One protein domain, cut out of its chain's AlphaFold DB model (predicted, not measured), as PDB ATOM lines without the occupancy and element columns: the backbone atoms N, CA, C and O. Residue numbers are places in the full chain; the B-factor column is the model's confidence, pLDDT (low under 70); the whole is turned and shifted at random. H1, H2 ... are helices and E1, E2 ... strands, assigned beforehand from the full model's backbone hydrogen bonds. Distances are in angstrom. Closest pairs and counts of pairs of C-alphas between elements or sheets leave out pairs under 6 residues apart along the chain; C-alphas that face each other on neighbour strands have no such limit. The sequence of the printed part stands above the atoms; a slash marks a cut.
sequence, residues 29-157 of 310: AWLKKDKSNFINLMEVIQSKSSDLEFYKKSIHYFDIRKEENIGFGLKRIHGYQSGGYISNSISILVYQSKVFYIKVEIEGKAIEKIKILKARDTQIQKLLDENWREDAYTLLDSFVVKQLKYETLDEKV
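Overview. This is residues 29 to 157 of the 310 residues of an uncharacterized protein of uncultured Sulfurovum sp (UniProt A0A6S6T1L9). One twisted sheet of six strands has helices over one face and its other face bare: the long helix H1 runs along the strands, H2 folds back from its end, and H3 is over the sheet near the other end of H1, with H4 beside it. The hairpin E5 and E6 makes one edge of the sheet, and E5 with residues 143 to 146 of E6 turns away from the other strands as a two-stranded arm. The printed part has 129 residues, with four named helices and six named strands in the order H1 H2 E1 E2 E3 E4 H3 H4 E5 E6; the sheet runs E1 E2 E3 E4 E6 E5, all antiparallel. The class is mixed, helices and strands, and the whole is compact, with a radius of gyration of the C-alphas of 15.0 A and spans of 43 by 36 by 25 A.

Arrangement. E1, residues 62 to 71, E2, residues 74 to 82, E3, residues 87 to 95, and E4, residues 98 to 107, form a meander, each strand the antiparallel neighbour of the one before. Within hydrogen-bond range are N 68 and O 76 of E1 and E2, 2.8 A, N 77 and O 92 of E2 and E3, 2.9 A, and N 91 and O 103 of E3 and E4, 2.9 A. E6, residues 143 to 153, is antiparallel to E4, with N 104 and O 150 at 2.9 A; it bends by 54 degrees at residue 148. E5, residues 133 to 139, forms a hairpin with E6, with N 135 and O 147 at 2.9 A. E1 and E5 are the edge strands, and E1 bends by 60 degrees at residue 65. H1, residues 29 to 46, is on the sheet at a height of 9.5 A, over E3 and only just over E4, with 3 C-alphas falling on it; it runs along the strands, at 18 degrees to E3 on the local plane. H1 is the hub of the helices. With its residues 40 to 44 alone it only just touches H2, residues 52 to 58, with 3 pairs of C-alphas within 8 A; the closest are those of Val 44 and Ser 58, 6.6 A. The two form a helical hairpin, opposite ways at a shallow tilt of 33 degrees, only just short of steep. H3, residues 109 to 120, is on the same face as H1, at a height of 10.4 A. H1 and H3 only just touch, with 3 pairs within 8 A, the closest C-alphas being those of Lys 35 and Leu 117, 6.8 A, and stand about perpendicular, at 87 degrees. H4, residues 122 to 131, only grazes the sheet, with its residues 128 to 131, and touches H3 only at the corner, the closest C-alphas being those of Lys 118 and Gln 125, 4.6 A. E4, H3, H4 and E5 make a split strand-helix-strand unit, two strands running the same way with E6 between them, and its crossover is right-handed. Every O i to N i+4 pair is within hydrogen-bond range in H1, H2 and H4, and 7 of 8 are in H3.

Along the chain. H1 begins at C-alpha 29, (31.083, 30.361, -46.204), and is 25.9 A long. H2 measures 10.1 A, H3 17.8 A and H4 14.2 A. E1 is 24.5 A long, E2 26.1 A, E3 26.2 A, E4 27.5 A and E5 18.7 A. E6, 29.6 A long, ends at C-alpha 153, (23.921, 52.687, -21.501).

Size, cuts and confidence. The C-alphas of Phe 72 and Arg 120 are the two farthest apart, 45.7 A. The printed part has no cut, and the links between its named elements are tight. The mean pLDDT of the printed part is 93.4, and residues 137 to 144 are under 70.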
ATOM      1  N   ALA A  29      32.513  30.238 -46.483       97.81
ATOM      2  CA  ALA A  29      31.083  30.361 -46.204       97.81
ATOM      3  C   ALA A  29      30.822  30.717 -44.730       97.81
ATOM      4  O   ALA A  29      29.937  31.522 -44.430       97.81
ATOM      5  N   TRP A  30      31.619  30.167 -43.808       97.69
ATOM      6  CA  TRP A  30      31.541  30.506 -42.385       97.69
ATOM      7  C   TRP A  30      31.995  31.940 -42.120       97.69
ATOM      8  O   TRP A  30      31.280  32.669 -41.439       97.69
ATOM      9  N   LEU A  31      33.104  32.384 -42.724       97.31
ATOM     10  CA  LEU A  31      33.553  33.779 -42.610       97.31
ATOM     11  C   LEU A  31      32.523  34.768 -43.169       97.31
ATOM     12  O   LEU A  31      32.282  35.813 -42.568       97.31
ATOM     13  N   LYS A  32      31.871  34.435 -44.290       97.81
ATOM     14  CA  LYS A  32      30.791  35.256 -44.854       97.81
ATOM     15  C   LYS A  32      29.601  35.363 -43.893       97.81
ATOM     16  O   LYS A  32      29.063  36.458 -43.722       97.81
ATOM     17  N   LYS A  33      29.212  34.255 -43.251       97.69
ATOM     18  CA  LYS A  33      28.165  34.244 -42.215       97.69
ATOM     19  C   LYS A  33      28.566  35.108 -41.016       97.69
ATOM     20  O   LYS A  33      27.772  35.942 -40.593       97.69
ATOM     21  N   ASP A  34      29.790  34.952 -40.512       98.00
ATOM     22  CA  ASP A  34      30.314  35.733 -39.384       98.00
ATOM     23  C   ASP A  34      30.301  37.238 -39.679       98.00
ATOM     24  O   ASP A  34      29.803  38.019 -38.871       98.00
ATOM     25  N   LYS A  35      30.767  37.640 -40.870       97.94
ATOM     26  CA  LYS A  35      30.704  39.028 -41.350       97.94
ATOM     27  C   LYS A  35      29.273  39.568 -41.343       97.94
ATOM     28  O   LYS A  35      29.029  40.639 -40.795       97.94
ATOM     29  N   SER A  36      28.335  38.836 -41.949       98.12
ATOM     30  CA  SER A  36      26.935  39.267 -42.035       98.12
ATOM     31  C   SER A  36      26.289  39.397 -40.656       98.12
ATOM     32  O   SER A  36      25.545  40.348 -40.429       98.12
ATOM     33  N   ASN A  37      26.569  38.461 -39.747       97.94
ATOM     34  CA  ASN A  37      26.056  38.495 -38.381       97.94
ATOM     35  C   ASN A  37      26.623  39.684 -37.600       97.94
ATOM     36  O   ASN A  37      25.862  40.391 -36.947       97.94
ATOM     37  N   PHE A  38      27.933  39.933 -37.705       97.50
ATOM     38  CA  PHE A  38      28.576  41.059 -37.031       97.50
ATOM     39  C   PHE A  38      28.008  42.402 -37.501       97.50
ATOM     40  O   PHE A  38      27.638  43.222 -36.669       97.50
ATOM     41  N   ILE A  39      27.866  42.611 -38.816       97.69
ATOM     42  CA  ILE A  39      27.275  43.846 -39.361       97.69
ATOM     43  C   ILE A  39      25.831  44.022 -38.873       97.69
ATOM     44  O   ILE A  39      25.509  45.078 -38.337       97.69
ATOM     45  N   ASN A  40      24.994  42.978 -38.965       98.25
ATOM     46  CA  ASN A  40      23.619  43.017 -38.454       98.25
ATOM     47  C   ASN A  40      23.572  43.379 -36.961       98.25
ATOM     48  O   ASN A  40      22.799  44.247 -36.563       98.25
ATOM     49  N   LEU A  41      24.412  42.753 -36.134       97.88
ATOM     50  CA  LEU A  41      24.463  43.053 -34.707       97.88
ATOM     51  C   LEU A  41      24.839  44.518 -34.459       97.88
ATOM     52  O   LEU A  41      24.195  45.176 -33.645       97.88
ATOM     53  N   MET A  42      25.833  45.038 -35.184       96.62
ATOM     54  CA  MET A  42      26.262  46.431 -35.061       96.62
ATOM     55  C   MET A  42      25.170  47.421 -35.474       96.62
ATOM     56  O   MET A  42      24.933  48.387 -34.755       96.62
ATOM     57  N   GLU A  43      24.460  47.170 -36.573       96.75
ATOM     58  CA  GLU A  43      23.330  48.005 -37.005       96.75
ATOM     59  C   GLU A  43      22.210  48.021 -35.955       96.75
ATOM     60  O   GLU A  43      21.688  49.079 -35.593       96.75
ATOM     61  N   VAL A  44      21.879  46.849 -35.403       97.56
ATOM     62  CA  VAL A  44      20.830  46.713 -34.390       97.56
ATOM     63  C   VAL A  44      21.195  47.449 -33.102       97.56
ATOM     64  O   VAL A  44      20.368  48.206 -32.594       97.56
ATOM     65  N   ILE A  45      22.411  47.293 -32.573       95.38
ATOM     66  CA  ILE A  45      22.809  47.987 -31.333       95.38
ATOM     67  C   ILE A  45      22.983  49.499 -31.544       95.38
ATOM     68  O   ILE A  45      22.634  50.286 -30.664       95.38
ATOM     69  N   GLN A  46      23.441  49.934 -32.725       94.88
ATOM     70  CA  GLN A  46      23.583  51.357 -33.054       94.88
ATOM     71  C   GLN A  46      22.242  52.068 -33.262       94.88
ATOM     72  O   GLN A  46      22.180  53.285 -33.088       94.88
ATOM     73  N   SER A  47      21.160  51.331 -33.548       96.00
ATOM     74  CA  SER A  47      19.804  51.897 -33.584       96.00
ATOM     75  C   SER A  47      19.369  52.501 -32.242       96.00
ATOM     76  O   SER A  47      18.477  53.348 -32.214       96.00
ATOM     77  N   LYS A  48      19.988  52.062 -31.130       95.06
ATOM     78  CA  LYS A  48      19.658  52.473 -29.756       95.06
ATOM     79  C   LYS A  48      18.160  52.360 -29.447       95.06
ATOM     80  O   LYS A  48      17.614  53.166 -28.692       95.06
ATOM     81  N   SER A  49      17.483  51.367 -30.031       97.06
ATOM     82  CA  SER A  49      16.089  51.082 -29.697       97.06
ATOM     83  C   SER A  49      15.951  50.830 -28.194       97.06
ATOM     84  O   SER A  49      16.814  50.210 -27.573       97.06
ATOM     85  N   SER A  50      14.856  51.295 -27.600       96.81
ATOM     86  CA  SER A  50      14.514  50.947 -26.215       96.81
ATOM     87  C   SER A  50      13.581  49.738 -26.139       96.81
ATOM     88  O   SER A  50      13.354  49.225 -25.053       96.81
ATOM     89  N   ASP A  51      13.052  49.252 -27.261       97.69
ATOM     90  CA  ASP A  51      12.138  48.113 -27.276       97.69
ATOM     91  C   ASP A  51      12.913  46.791 -27.259       97.69
ATOM     92  O   ASP A  51      13.712  46.513 -28.151       97.69
ATOM     93  N   LEU A  52      12.659  45.951 -26.255       96.88
ATOM     94  CA  LEU A  52      13.259  44.622 -26.170       96.88
ATOM     95  C   LEU A  52      12.875  43.741 -27.369       96.88
ATOM     96  O   LEU A  52      13.724  43.015 -27.887       96.88
ATOM     97  N   GLU A  53      11.621  43.799 -27.817       97.38
ATOM     98  CA  GLU A  53      11.133  42.938 -28.898       97.38
ATOM     99  C   GLU A  53      11.813  43.260 -30.230       97.38
ATOM    100  O   GLU A  53      12.032  42.361 -31.044       97.38
ATOM    101  N   PHE A  54      12.237  44.512 -30.424       98.00
ATOM    102  CA  PHE A  54      13.089  44.894 -31.543       98.00
ATOM    103  C   PHE A  54      14.413  44.116 -31.541       98.00
ATOM    104  O   PHE A  54      14.774  43.548 -32.567       98.00
ATOM    105  N   TYR A  55      15.122  44.018 -30.410       97.69
ATOM    106  CA  TYR A  55      16.383  43.260 -30.357       97.69
ATOM    107  C   TYR A  55      16.165  41.767 -30.585       97.69
ATOM    108  O   TYR A  55      16.908  41.149 -31.345       97.69
ATOM    109  N   LYS A  56      15.118  41.192 -29.976       97.25
ATOM    110  CA  LYS A  56      14.793  39.766 -30.138       97.25
ATOM    111  C   LYS A  56      14.543  39.381 -31.594       97.25
ATOM    112  O   LYS A  56      14.931  38.296 -32.009       97.25
ATOM    113  N   LYS A  57      13.893  40.263 -32.357       97.81
ATOM    114  CA  LYS A  57      13.527  40.017 -33.759       97.81
ATOM    115  C   LYS A  57      14.633  40.392 -34.743       97.81
ATOM    116  O   LYS A  57      14.773  39.724 -35.762       97.81
ATOM    117  N   SER A  58      15.389  41.451 -34.462       98.25
ATOM    118  CA  SER A  58      16.325  42.036 -35.430       98.25
ATOM    119  C   SER A  58      17.732  41.439 -35.371       98.25
ATOM    120  O   SER A  58      18.442  41.484 -36.376       98.25
ATOM    121  N   ILE A  59      18.159  40.878 -34.231       98.19
ATOM    122  CA  ILE A  59      19.457  40.194 -34.138       98.19
ATOM    123  C   ILE A  59      19.325  38.806 -34.768       98.19
ATOM    124  O   ILE A  59      18.628  37.928 -34.258       98.19
ATOM    125  N   HIS A  60      20.026  38.581 -35.877       97.69
ATOM    126  CA  HIS A  60      20.007  37.295 -36.569       97.69
ATOM    127  C   HIS A  60      20.526  36.173 -35.672       97.69
ATOM    128  O   HIS A  60      21.560  36.336 -35.032       97.69
ATOM    129  N   TYR A  61      19.858  35.015 -35.682       96.12
ATOM    130  CA  TYR A  61      20.248  33.827 -34.907       96.12
ATOM    131  C   TYR A  61      20.434  34.098 -33.408       96.12
ATOM    132  O   TYR A  61      21.304  33.489 -32.783       96.12
ATOM    133  N   PHE A  62      19.663  35.030 -32.842       97.88
ATOM    134  CA  PHE A  62      19.740  35.327 -31.421       97.88
ATOM    135  C   PHE A  62      19.008  34.267 -30.603       97.88
ATOM    136  O   PHE A  62      17.783  34.168 -30.608       97.88
ATOM    137  N   ASP A  63      19.792  33.469 -29.898       97.62
ATOM    138  CA  ASP A  63      19.336  32.377 -29.059       97.62
ATOM    139  C   ASP A  63      19.375  32.808 -27.592       97.62
ATOM    140  O   ASP A  63      20.437  32.862 -26.960       97.62
ATOM    141  N   ILE A  64      18.205  33.170 -27.064       97.69
ATOM    142  CA  ILE A  64      18.043  33.593 -25.675       97.69
ATOM    143  C   ILE A  64      18.129  32.363 -24.779       97.69
ATOM    144  O   ILE A  64      17.233  31.523 -24.745       97.69
ATOM    145  N   ARG A  65      19.210  32.286 -24.005       96.31
ATOM    146  CA  ARG A  65      19.464  31.180 -23.079       96.31
ATOM    147  C   ARG A  65      18.835  31.401 -21.719       96.31
ATOM    148  O   ARG A  65      18.525  30.434 -21.028       96.31
ATOM    149  N   LYS A  66      18.693  32.664 -21.310       95.31
ATOM    150  CA  LYS A  66      18.257  33.007 -19.961       95.31
ATOM    151  C   LYS A  66      17.515  34.335 -19.934       95.31
ATOM    152  O   LYS A  66      17.998  35.330 -20.471       95.31
ATOM    153  N   GLU A  67      16.382  34.359 -19.241       95.62
ATOM    154  CA  GLU A  67      15.695  35.583 -18.836       95.62
ATOM    155  C   GLU A  67      15.451  35.540 -17.329       95.62
ATOM    156  O   GLU A  67      14.839  34.605 -16.816       95.62
ATOM    157  N   GLU A  68      15.930  36.549 -16.611       93.94
ATOM    158  CA  GLU A  68      15.876  36.596 -15.154       93.94
ATOM    159  C   GLU A  68      15.246  37.895 -14.679       93.94
ATOM    160  O   GLU A  68      15.617  38.986 -15.112       93.94
ATOM    161  N   ASN A  69      14.319  37.789 -13.732       93.62
ATOM    162  CA  ASN A  69      13.925  38.926 -12.917       93.62
ATOM    163  C   ASN A  69      14.995  39.116 -11.841       93.62
ATOM    164  O   ASN A  69      15.225  38.200 -11.062       93.62
ATOM    165  N   ILE A  70      15.621  40.290 -11.788       92.88
ATOM    166  CA  ILE A  70      16.652  40.622 -10.786       92.88
ATOM    167  C   ILE A  70      16.168  41.678  -9.778       92.88
ATOM    168  O   ILE A  70      16.941  42.260  -9.013       92.88
ATOM    169  N   GLY A  71      14.849  41.884  -9.728       92.38
ATOM    170  CA  GLY A  71      14.159  42.677  -8.721       92.38
ATOM    171  C   GLY A  71      13.793  44.079  -9.156       92.38
ATOM    172  O   GLY A  71      14.324  44.637 -10.106       92.38
ATOM    173  N   PHE A  72      12.851  44.673  -8.422       94.62
ATOM    174  CA  PHE A  72      12.410  46.057  -8.625       94.62
ATOM    175  C   PHE A  72      11.960  46.389 -10.058       94.62
ATOM    176  O   PHE A  72      12.038  47.541 -10.471       94.62
ATOM    177  N   GLY A  73      11.454  45.397 -10.797       94.31
ATOM    178  CA  GLY A  73      11.022  45.551 -12.189       94.31
ATOM    179  C   GLY A  73      12.158  45.489 -13.215       94.31
ATOM    180  O   GLY A  73      11.908  45.744 -14.393       94.31
ATOM    181  N   LEU A  74      13.378  45.167 -12.780       96.75
ATOM    182  CA  LEU A  74      14.533  44.942 -13.635       96.75
ATOM    183  C   LEU A  74      14.573  43.486 -14.110       96.75
ATOM    184  O   LEU A  74      14.441  42.552 -13.315       96.75
ATOM    185  N   LYS A  75      14.795  43.304 -15.409       96.69
ATOM    186  CA  LYS A  75      15.060  42.010 -16.032       96.69
ATOM    187  C   LYS A  75      16.440  42.008 -16.676       96.69
ATOM    188  O   LYS A  75      16.857  43.015 -17.249       96.69
ATOM    189  N   ARG A  76      17.115  40.866 -16.605       96.25
ATOM    190  CA  ARG A  76      18.363  40.567 -17.305       96.25
ATOM    191  C   ARG A  76      18.084  39.474 -18.324       96.25
ATOM    192  O   ARG A  76      17.435  38.483 -18.006       96.25
ATOM    193  N   ILE A  77      18.555  39.670 -19.542       97.31
ATOM    194  CA  ILE A  77      18.401  38.721 -20.640       97.31
ATOM    195  C   ILE A  77      19.792  38.393 -21.133       97.31
ATOM    196  O   ILE A  77      20.601  39.297 -21.324       97.31
ATOM    197  N   HIS A  78      20.062  37.112 -21.319       97.19
ATOM    198  CA  HIS A  78      21.330  36.625 -21.817       97.19
ATOM    199  C   HIS A  78      21.094  35.624 -22.941       97.19
ATOM    200  O   HIS A  78      20.244  34.733 -22.843       97.19
ATOM    201  N   GLY A  79      21.863  35.761 -24.009       97.62
ATOM    202  CA  GLY A  79      21.806  34.866 -25.146       97.62
ATOM    203  C   GLY A  79      23.041  34.979 -26.020       97.62
ATOM    204  O   GLY A  79      23.972  35.727 -25.722       97.62
ATOM    205  N   TYR A  80      23.023  34.240 -27.120       97.94
ATOM    206  CA  TYR A  80      24.127  34.208 -28.067       97.94
ATOM    207  C   TYR A  80      23.632  34.445 -29.482       97.94
ATOM    208  O   TYR A  80      22.583  33.943 -29.869       97.94
ATOM    209  N   GLN A  81      24.422  35.157 -30.276       98.00
ATOM    210  CA  GLN A  81      24.305  35.110 -31.728       98.00
ATOM    211  C   GLN A  81      25.381  34.171 -32.272       98.00
ATOM    212  O   GLN A  81      26.572  34.491 -32.234       98.00
ATOM    213  N   SER A  82      24.968  33.017 -32.791       96.12
ATOM    214  CA  SER A  82      25.892  31.997 -33.302       96.12
ATOM    215  C   SER A  82      26.232  32.200 -34.783       96.12
ATOM    216  O   SER A  82      25.363  32.193 -35.662       96.12
ATOM    217  N   GLY A  83      27.521  32.337 -35.081       96.38
ATOM    218  CA  GLY A  83      28.070  32.429 -36.431       96.38
ATOM    219  C   GLY A  83      28.538  31.091 -37.001       96.38
ATOM    220  O   GLY A  83      27.906  30.051 -36.795       96.38
ATOM    221  N   GLY A  84      29.584  31.144 -37.820       96.88
ATOM    222  CA  GLY A  84      30.367  29.995 -38.265       96.88
ATOM    223  C   GLY A  84      31.566  29.767 -37.344       96.88
ATOM    224  O   GLY A  84      31.668  28.711 -36.727       96.88
ATOM    225  N   TYR A  85      32.438  30.769 -37.202       96.50
ATOM    226  CA  TYR A  85      33.546  30.749 -36.243       96.50
ATOM    227  C   TYR A  85      33.342  31.668 -35.040       96.50
ATOM    228  O   TYR A  85      33.953  31.440 -33.995       96.50
ATOM    229  N   ILE A  86      32.543  32.723 -35.191       96.94
ATOM    230  CA  ILE A  86      32.360  33.753 -34.170       96.94
ATOM    231  C   ILE A  86      31.009  33.533 -33.500       96.94
ATOM    232  O   ILE A  86      29.993  33.368 -34.167       96.94
ATOM    233  N   SER A  87      30.988  33.523 -32.171       96.75
ATOM    234  CA  SER A  87      29.748  33.608 -31.398       96.75
ATOM    235  C   SER A  87      29.812  34.850 -30.528       96.75
ATOM    236  O   SER A  87      30.803  35.050 -29.827       96.75
ATOM    237  N   ASN A  88      28.771  35.675 -30.595       97.44
ATOM    238  CA  ASN A  88      28.660  36.882 -29.787       97.44
ATOM    239  C   ASN A  88      27.831  36.553 -28.544       97.44
ATOM    240  O   ASN A  88      26.677  36.144 -28.676       97.44
ATOM    241  N   SER A  89      28.411  36.721 -27.359       97.44
ATOM    242  CA  SER A  89      27.677  36.724 -26.091       97.44
ATOM    243  C   SER A  89      26.958  38.062 -25.963       97.44
ATOM    244  O   SER A  89      27.592  39.103 -26.121       97.44
ATOM    245  N   ILE A  90      25.646  38.051 -25.735       97.94
ATOM    246  CA  ILE A  90      24.823  39.262 -25.678       97.94
ATOM    247  C   ILE A  90      24.026  39.261 -24.381       97.94
ATOM    248  O   ILE A  90      23.280  38.328 -24.085       97.94
ATOM    249  N   SER A  91      24.148  40.350 -23.632       97.62
ATOM    250  CA  SER A  91      23.436  40.545 -22.377       97.62
ATOM    251  C   SER A  91      22.723  41.892 -22.377       97.62
ATOM    252  O   SER A  91      23.330  42.920 -22.670       97.62
ATOM    253  N   ILE A  92      21.438  41.891 -22.030       98.25
ATOM    254  CA  ILE A  92      20.543  43.047 -22.114       98.25
ATOM    255  C   ILE A  92      19.882  43.275 -20.752       98.25
ATOM    256  O   ILE A  92      19.348  42.338 -20.155       98.25
ATOM    257  N   LEU A  93      19.878  44.520 -20.268       98.19
ATOM    258  CA  LEU A  93      19.069  44.928 -19.118       98.19
ATOM    259  C   LEU A  93      17.849  45.724 -19.547       98.19
ATOM    260  O   LEU A  93      17.937  46.654 -20.351       98.19
ATOM    261  N   VAL A  94      16.719  45.373 -18.935       98.38
ATOM    262  CA  VAL A  94      15.405  45.920 -19.258       98.38
ATOM    263  C   VAL A  94      14.703  46.380 -17.993       98.38
ATOM    264  O   VAL A  94      14.500  45.598 -17.068       98.38
ATOM    265  N   TYR A  95      14.272  47.636 -17.969       98.31
ATOM    266  CA  TYR A  95      13.452  48.194 -16.899       98.31
ATOM    267  C   TYR A  95      12.154  48.747 -17.482       98.31
ATOM    268  O   TYR A  95      12.188  49.555 -18.404       98.31
ATOM    269  N   GLN A  96      11.004  48.301 -16.962       95.81
ATOM    270  CA  GLN A  96       9.676  48.705 -17.463       95.81
ATOM    271  C   GLN A  96       9.541  48.551 -18.992       95.81
ATOM    272  O   GLN A  96       9.121  49.470 -19.691       95.81
ATOM    273  N   SER A  97       9.949  47.385 -19.505       95.19
ATOM    274  CA  SER A  97       9.971  47.058 -20.940       95.19
ATOM    275  C   SER A  97      10.896  47.929 -21.799       95.19
ATOM    276  O   SER A  97      10.845  47.827 -23.020       95.19
ATOM    277  N   LYS A  98      11.764  48.745 -21.185       98.25
ATOM    278  CA  LYS A  98      12.773  49.542 -21.884       98.25
ATOM    279  C   LYS A  98      14.168  48.978 -21.678       98.25
ATOM    280  O   LYS A  98      14.629  48.864 -20.541       98.25
ATOM    281  N   VAL A  99      14.840  48.647 -22.773       98.38
ATOM    282  CA  VAL A  99      16.268  48.335 -22.799       98.38
ATOM    283  C   VAL A  99      17.043  49.586 -22.420       98.38
ATOM    284  O   VAL A  99      16.795  50.658 -22.966       98.38
ATOM    285  N   PHE A 100      17.973  49.448 -21.480       97.94
ATOM    286  CA  PHE A 100      18.854  50.553 -21.097       97.94
ATOM    287  C   PHE A 100      20.317  50.181 -21.039       97.94
ATOM    288  O   PHE A 100      21.144  51.067 -20.885       97.94
ATOM    289  N   TYR A 101      20.658  48.903 -21.116       98.06
ATOM    290  CA  TYR A 101      22.048  48.503 -21.172       98.06
ATOM    291  C   TYR A 101      22.185  47.258 -22.029       98.06
ATOM    292  O   TYR A 101      21.382  46.329 -21.907       98.06
ATOM    293  N   ILE A 102      23.199  47.256 -22.887       98.12
ATOM    294  CA  ILE A 102      23.569  46.114 -23.719       98.12
ATOM    295  C   ILE A 102      25.072  45.934 -23.594       98.12
ATOM    296  O   ILE A 102      25.819  46.898 -23.762       98.12
ATOM    297  N   LYS A 103      25.492  44.695 -23.351       97.50
ATOM    298  CA  LYS A 103      26.878  44.257 -23.474       97.50
ATOM    299  C   LYS A 103      26.974  43.179 -24.540       97.50
ATOM    300  O   LYS A 103      26.175  42.241 -24.529       97.50
ATOM    301  N   VAL A 104      27.963  43.308 -25.416       97.31
ATOM    302  CA  VAL A 104      28.341  42.277 -26.384       97.31
ATOM    303  C   VAL A 104      29.799  41.894 -26.169       97.31
ATOM    304  O   VAL A 104      30.656  42.769 -26.061       97.31
ATOM    305  N   GLU A 105      30.074  40.593 -26.119       96.50
ATOM    306  CA  GLU A 105      31.414  40.038 -25.920       96.50
ATOM    307  C   GLU A 105      31.759  39.005 -26.999       96.50
ATOM    308  O   GLU A 105      30.942  38.152 -27.357       96.50
ATOM    309  N   ILE A 106      32.996  39.080 -27.499       95.38
ATOM    310  CA  ILE A 106      33.616  38.094 -28.394       95.38
ATOM    311  C   ILE A 106      34.892  37.602 -27.722       95.38
ATOM    312  O   ILE A 106      35.819  38.383 -27.517       95.38
ATOM    313  N   GLU A 107      34.971  36.310 -27.417       89.69
ATOM    314  CA  GLU A 107      36.051  35.763 -26.592       89.69
ATOM    315  C   GLU A 107      36.994  34.816 -27.347       89.69
ATOM    316  O   GLU A 107      36.633  34.128 -28.311       89.69
ATOM    317  N   GLY A 108      38.232  34.734 -26.855       87.06
ATOM    318  CA  GLY A 108      39.164  33.655 -27.168       87.06
ATOM    319  C   GLY A 108      39.505  33.539 -28.657       87.06
ATOM    320  O   GLY A 108      39.894  34.506 -29.310       87.06
ATOM    321  N   LYS A 109      39.385  32.325 -29.214       86.88
ATOM    322  CA  LYS A 109      39.787  32.032 -30.605       86.88
ATOM    323  C   LYS A 109      38.960  32.791 -31.653       86.88
ATOM    324  O   LYS A 109      39.425  32.930 -32.785       86.88
ATOM    325  N   ALA A 110      37.770  33.284 -31.299       92.44
ATOM    326  CA  ALA A 110      36.924  34.059 -32.205       92.44
ATOM    327  C   ALA A 110      37.537  35.430 -32.546       92.44
ATOM    328  O   ALA A 110      37.327  35.939 -33.647       92.44
ATOM    329  N   ILE A 111      38.376  35.987 -31.664       92.44
ATOM    330  CA  ILE A 111      39.073  37.259 -31.905       92.44
ATOM    331  C   ILE A 111      40.035  37.152 -33.084       92.44
ATOM    332  O   ILE A 111      40.128  38.054 -33.907       92.44
ATOM    333  N   GLU A 112      40.730  36.034 -33.251       91.81
ATOM    334  CA  GLU A 112      41.612  35.897 -34.414       91.81
ATOM    335  C   GLU A 112      40.812  35.881 -35.727       91.81
ATOM    336  O   GLU A 112      41.293  36.334 -36.763       91.81
ATOM    337  N   LYS A 113      39.546  35.446 -35.690       95.31
ATOM    338  CA  LYS A 113      38.654  35.496 -36.856       95.31
ATOM    339  C   LYS A 113      38.097  36.892 -37.099       95.31
ATOM    340  O   LYS A 113      38.062  37.312 -38.254       95.31
ATOM    341  N   ILE A 114      37.762  37.645 -36.049       95.50
ATOM    342  CA  ILE A 114      37.342  39.043 -36.214       95.50
ATOM    343  C   ILE A 114      38.486  39.916 -36.746       95.50
ATOM    344  O   ILE A 114      38.239  40.792 -37.563       95.50
ATOM    345  N   LYS A 115      39.748  39.629 -36.388       93.69
ATOM    346  CA  LYS A 115      40.927  40.315 -36.940       93.69
ATOM    347  C   LYS A 115      41.105  40.049 -38.432       93.69
ATOM    348  O   LYS A 115      41.409  40.972 -39.181       93.69
ATOM    349  N   ILE A 116      40.872  38.811 -38.875       95.38
ATOM    350  CA  ILE A 116      40.873  38.475 -40.307       95.38
ATOM    351  C   ILE A 116      39.768  39.249 -41.031       95.38
ATOM    352  O   ILE A 116      40.023  39.819 -42.088       95.38
ATOM    353  N   LEU A 117      38.558  39.304 -40.462       97.06
ATOM    354  CA  LEU A 117      37.458  40.083 -41.033       97.06
ATOM    355  C   LEU A 117      37.781  41.585 -41.078       97.06
ATOM    356  O   LEU A 117      37.611  42.196 -42.126       97.06
ATOM    357  N   LYS A 118      38.329  42.145 -39.994       96.38
ATOM    358  CA  LYS A 118      38.816  43.530 -39.900       96.38
ATOM    359  C   LYS A 118      39.838  43.854 -40.990       96.38
ATOM    360  O   LYS A 118      39.739  44.895 -41.622       96.38
ATOM    361  N   ALA A 119      40.797  42.962 -41.240       96.81
ATOM    362  CA  ALA A 119      41.818  43.165 -42.268       96.81
ATOM    363  C   ALA A 119      41.269  43.075 -43.705       96.81
ATOM    364  O   ALA A 119      41.868  43.626 -44.624       96.81
ATOM    365  N   ARG A 120      40.155  42.359 -43.912       97.38
ATOM    366  CA  ARG A 120      39.530  42.152 -45.229       97.38
ATOM    367  C   ARG A 120      38.408  43.145 -45.537       97.38
ATOM    368  O   ARG A 120      37.984  43.216 -46.688       97.38
ATOM    369  N   ASP A 121      37.894  43.860 -44.538       97.75
ATOM    370  CA  ASP A 121      36.706  44.698 -44.674       97.75
ATOM    371  C   ASP A 121      36.806  45.996 -43.856       97.75
ATOM    372  O   ASP A 121      36.811  45.990 -42.621       97.75
ATOM    373  N   THR A 122      36.841  47.126 -44.563       97.12
ATOM    374  CA  THR A 122      36.996  48.461 -43.970       97.12
ATOM    375  C   THR A 122      35.784  48.908 -43.150       97.12
ATOM    376  O   THR A 122      35.947  49.686 -42.208       97.12
ATOM    377  N   GLN A 123      34.577  48.409 -43.445       97.19
ATOM    378  CA  GLN A 123      33.385  48.684 -42.642       97.19
ATOM    379  C   GLN A 123      33.499  47.995 -41.282       97.19
ATOM    380  O   GLN A 123      33.263  48.632 -40.256       97.19
ATOM    381  N   ILE A 124      33.913  46.722 -41.252       96.69
ATOM    382  CA  ILE A 124      34.162  46.001 -39.993       96.69
ATOM    383  C   ILE A 124      35.259  46.690 -39.189       96.69
ATOM    384  O   ILE A 124      35.097  46.881 -37.984       96.69
ATOM    385  N   GLN A 125      36.353  47.088 -39.844       95.69
ATOM    386  CA  GLN A 125      37.419  47.839 -39.188       95.69
ATOM    387  C   GLN A 125      36.887  49.096 -38.504       95.69
ATOM    388  O   GLN A 125      37.101  49.262 -37.306       95.69
ATOM    389  N   LYS A 126      36.153  49.933 -39.242       96.06
ATOM    390  CA  LYS A 126      35.571  51.164 -38.707       96.06
ATOM    391  C   LYS A 126      34.657  50.886 -37.510       96.06
ATOM    392  O   LYS A 126      34.799  51.522 -36.472       96.06
ATOM    393  N   LEU A 127      33.758  49.906 -37.632       94.25
ATOM    394  CA  LEU A 127      32.828  49.542 -36.559       94.25
ATOM    395  C   LEU A 127      33.558  49.101 -35.286       94.25
ATOM    396  O   LEU A 127      33.139  49.484 -34.192       94.25
ATOM    397  N   LEU A 128      34.637  48.325 -35.422       93.69
ATOM    398  CA  LEU A 128      35.472  47.900 -34.300       93.69
ATOM    399  C   LEU A 128      36.213  49.078 -33.666       93.69
ATOM    400  O   LEU A 128      36.128  49.251 -32.455       93.69
ATOM    401  N   ASP A 129      36.890  49.893 -34.474       92.06
ATOM    402  CA  ASP A 129      37.725  50.997 -33.985       92.06
ATOM    403  C   ASP A 129      36.896  52.082 -33.270       92.06
ATOM    404  O   ASP A 129      37.367  52.689 -32.311       92.06
ATOM    405  N   GLU A 130      35.650  52.308 -33.694       91.38
ATOM    406  CA  GLU A 130      34.769  53.321 -33.098       91.38
ATOM    407  C   GLU A 130      34.067  52.858 -31.813       91.38
ATOM    408  O   GLU A 130      33.745  53.683 -30.958       91.38
ATOM    409  N   ASN A 131      33.772  51.561 -31.686       89.31
ATOM    410  CA  ASN A 131      32.786  51.089 -30.710       89.31
ATOM    411  C   ASN A 131      33.312  50.029 -29.737       89.31
ATOM    412  O   ASN A 131      32.712  49.833 -28.680       89.31
ATOM    413  N   TRP A 132      34.393  49.325 -30.074       93.19
ATOM    414  CA  TRP A 132      34.845  48.161 -29.320       93.19
ATOM    415  C   TRP A 132      36.127  48.439 -28.551       93.19
ATOM    416  O   TRP A 132      37.000  49.188 -28.983       93.19
ATOM    417  N   ARG A 133      36.248  47.791 -27.395       91.44
ATOM    418  CA  ARG A 133      37.455  47.817 -26.571       91.44
ATOM    419  C   ARG A 133      38.030  46.413 -26.497       91.44
ATOM    420  O   ARG A 133      37.284  45.454 -26.297       91.44
ATOM    421  N   GLU A 134      39.345  46.295 -26.665       86.19
ATOM    422  CA  GLU A 134      40.041  45.069 -26.280       86.19
ATOM    423  C   GLU A 134      40.176  45.056 -24.759       86.19
ATOM    424  O   GLU A 134      40.603  46.041 -24.157       86.19
ATOM    425  N   ASP A 135      39.806  43.940 -24.149       83.44
ATOM    426  CA  ASP A 135      39.929  43.721 -22.718       83.44
ATOM    427  C   ASP A 135      40.584  42.358 -22.472       83.44
ATOM    428  O   ASP A 135      40.552  41.455 -23.319       83.44
ATOM    429  N   ALA A 136      41.235  42.219 -21.327       72.81
ATOM    430  CA  ALA A 136      41.940  41.013 -20.943       72.81
ATOM    431  C   ALA A 136      41.605  40.694 -19.491       72.81
ATOM    432  O   ALA A 136      41.848  41.500 -18.596       72.81
ATOM    433  N   TYR A 137      41.080  39.495 -19.252       67.75
ATOM    434  CA  TYR A 137      40.767  39.033 -17.908       67.75
ATOM    435  C   TYR A 137      41.387  37.666 -17.647       67.75
ATOM    436  O   TYR A 137      41.646  36.887 -18.564       67.75
ATOM    437  N   THR A 138      41.646  37.376 -16.377       55.50
ATOM    438  CA  THR A 138      42.277  36.120 -15.976       55.50
ATOM    439  C   THR A 138      41.215  35.106 -15.567       55.50
ATOM    440  O   THR A 138      40.513  35.294 -14.574       55.50
ATOM    441  N   LEU A 139      41.126  34.000 -16.302       61.91
ATOM    442  CA  LEU A 139      40.431  32.793 -15.873       61.91
ATOM    443  C   LEU A 139      41.350  31.973 -14.960       61.91
ATOM    444  O   LEU A 139      42.519  31.740 -15.279       61.91
ATOM    445  N   LEU A 140      40.805  31.523 -13.824       58.72
ATOM    446  CA  LEU A 140      41.473  30.600 -12.891       58.72
ATOM    447  C   LEU A 140      42.846  31.099 -12.393       58.72
ATOM    448  O   LEU A 140      43.777  30.312 -12.235       58.72
ATOM    449  N   ASP A 141      42.979  32.415 -12.206       57.84
ATOM    450  CA  ASP A 141      44.186  33.099 -11.715       57.84
ATOM    451  C   ASP A 141      45.487  32.790 -12.512       57.84
ATOM    452  O   ASP A 141      46.584  33.088 -12.046       57.84
ATOM    453  N   SER A 142      45.393  32.238 -13.734       55.97
ATOM    454  CA  SER A 142      46.566  31.842 -14.542       55.97
ATOM    455  C   SER A 142      46.411  31.961 -16.066       55.97
ATOM    456  O   SER A 142      47.421  32.058 -16.763       55.97
ATOM    457  N   PHE A 143      45.189  32.016 -16.609       67.50
ATOM    458  CA  PHE A 143      44.966  32.112 -18.056       67.50
ATOM    459  C   PHE A 143      44.377  33.464 -18.447       67.50
ATOM    460  O   PHE A 143      43.230  33.756 -18.124       67.50
ATOM    461  N   VAL A 144      45.138  34.276 -19.184       69.69
ATOM    462  CA  VAL A 144      44.627  35.533 -19.748       69.69
ATOM    463  C   VAL A 144      43.770  35.222 -20.969       69.69
ATOM    464  O   VAL A 144      44.271  34.768 -22.000       69.69
ATOM    465  N   VAL A 145      42.475  35.493 -20.860       75.19
ATOM    466  CA  VAL A 145      41.544  35.467 -21.982       75.19
ATOM    467  C   VAL A 145      41.385  36.882 -22.503       75.19
ATOM    468  O   VAL A 145      41.043  37.807 -21.771       75.19
ATOM    469  N   LYS A 146      41.670  37.039 -23.795       85.75
ATOM    470  CA  LYS A 146      41.351  38.259 -24.527       85.75
ATOM    471  C   LYS A 146      39.879  38.221 -24.911       85.75
ATOM    472  O   LYS A 146      39.381  37.172 -25.336       85.75
ATOM    473  N   GLN A 147      39.233  39.372 -24.808       91.81
ATOM    474  CA  GLN A 147      37.881  39.609 -25.285       91.81
ATOM    475  C   GLN A 147      37.809  40.929 -26.053       91.81
ATOM    476  O   GLN A 147      38.539  41.877 -25.757       91.81
ATOM    477  N   LEU A 148      36.916  40.997 -27.034       93.69
ATOM    478  CA  LEU A 148      36.404  42.268 -27.528       93.69
ATOM    479  C   LEU A 148      35.076  42.538 -26.845       93.69
ATOM    480  O   LEU A 148      34.221  41.653 -26.799       93.69
ATOM    481  N   LYS A 149      34.914  43.759 -26.344       95.56
ATOM    482  CA  LYS A 149      33.741  44.175 -25.584       95.56
ATOM    483  C   LYS A 149      33.117  45.433 -26.185       95.56
ATOM    484  O   LYS A 149      33.821  46.404 -26.465       95.56
ATOM    485  N   TYR A 150      31.797  45.415 -26.336       95.75
ATOM    486  CA  TYR A 150      30.962  46.579 -26.630       95.75
ATOM    487  C   TYR A 150      29.956  46.773 -25.500       95.75
ATOM    488  O   TYR A 150      29.334  45.807 -25.055       95.75
ATOM    489  N   GLU A 151      29.762  48.017 -25.066       95.88
ATOM    490  CA  GLU A 151      28.784  48.375 -24.040       95.88
ATOM    491  C   GLU A 151      28.056  49.663 -24.418       95.88
ATOM    492  O   GLU A 151      28.659  50.616 -24.911       95.88
ATOM    493  N   THR A 152      26.758  49.719 -24.132       95.94
ATOM    494  CA  THR A 152      25.974  50.954 -24.220       95.94
ATOM    495  C   THR A 152      25.044  51.091 -23.026       95.94
ATOM    496  O   THR A 152      24.617  50.088 -22.452       95.94
ATOM    497  N   LEU A 153      24.745  52.334 -22.650       96.56
ATOM    498  CA  LEU A 153      23.921  52.687 -21.501       96.56
ATOM    499  C   LEU A 153      22.979  53.849 -21.860       96.56
ATOM    500  O   LEU A 153      23.434  54.941 -22.195       96.56
ATOM    501  N   ASP A 154      21.670  53.641 -21.731       97.75
ATOM    502  CA  ASP A 154      20.679  54.716 -21.657       97.75
ATOM    503  C   ASP A 154      20.603  55.216 -20.210       97.75
ATOM    504  O   ASP A 154      19.978  54.613 -19.326       97.75
ATOM    505  N   GLU A 155      21.248  56.353 -19.961       97.19
ATOM    506  CA  GLU A 155      21.320  56.954 -18.633       97.19
ATOM    507  C   GLU A 155      19.952  57.345 -18.066       97.19
ATOM    508  O   GLU A 155      19.766  57.300 -16.848       97.19
ATOM    509  N   LYS A 156      18.972  57.702 -18.907       97.88
ATOM    510  CA  LYS A 156      17.652  58.155 -18.443       97.88
ATOM    511  C   LYS A 156      16.855  56.991 -17.872       97.88
ATOM    512  O   LYS A 156      16.268  57.100 -16.788       97.88
ATOM    513  N   VAL A 157      16.843  55.864 -18.580       98.06
ATOM    514  CA  VAL A 157      16.165  54.654 -18.101       98.06
ATOM    515  C   VAL A 157      16.919  54.073 -16.903       98.06
ATOM    516  O   VAL A 157      16.288  53.724 -15.902       98.06
TER     517      VAL A 157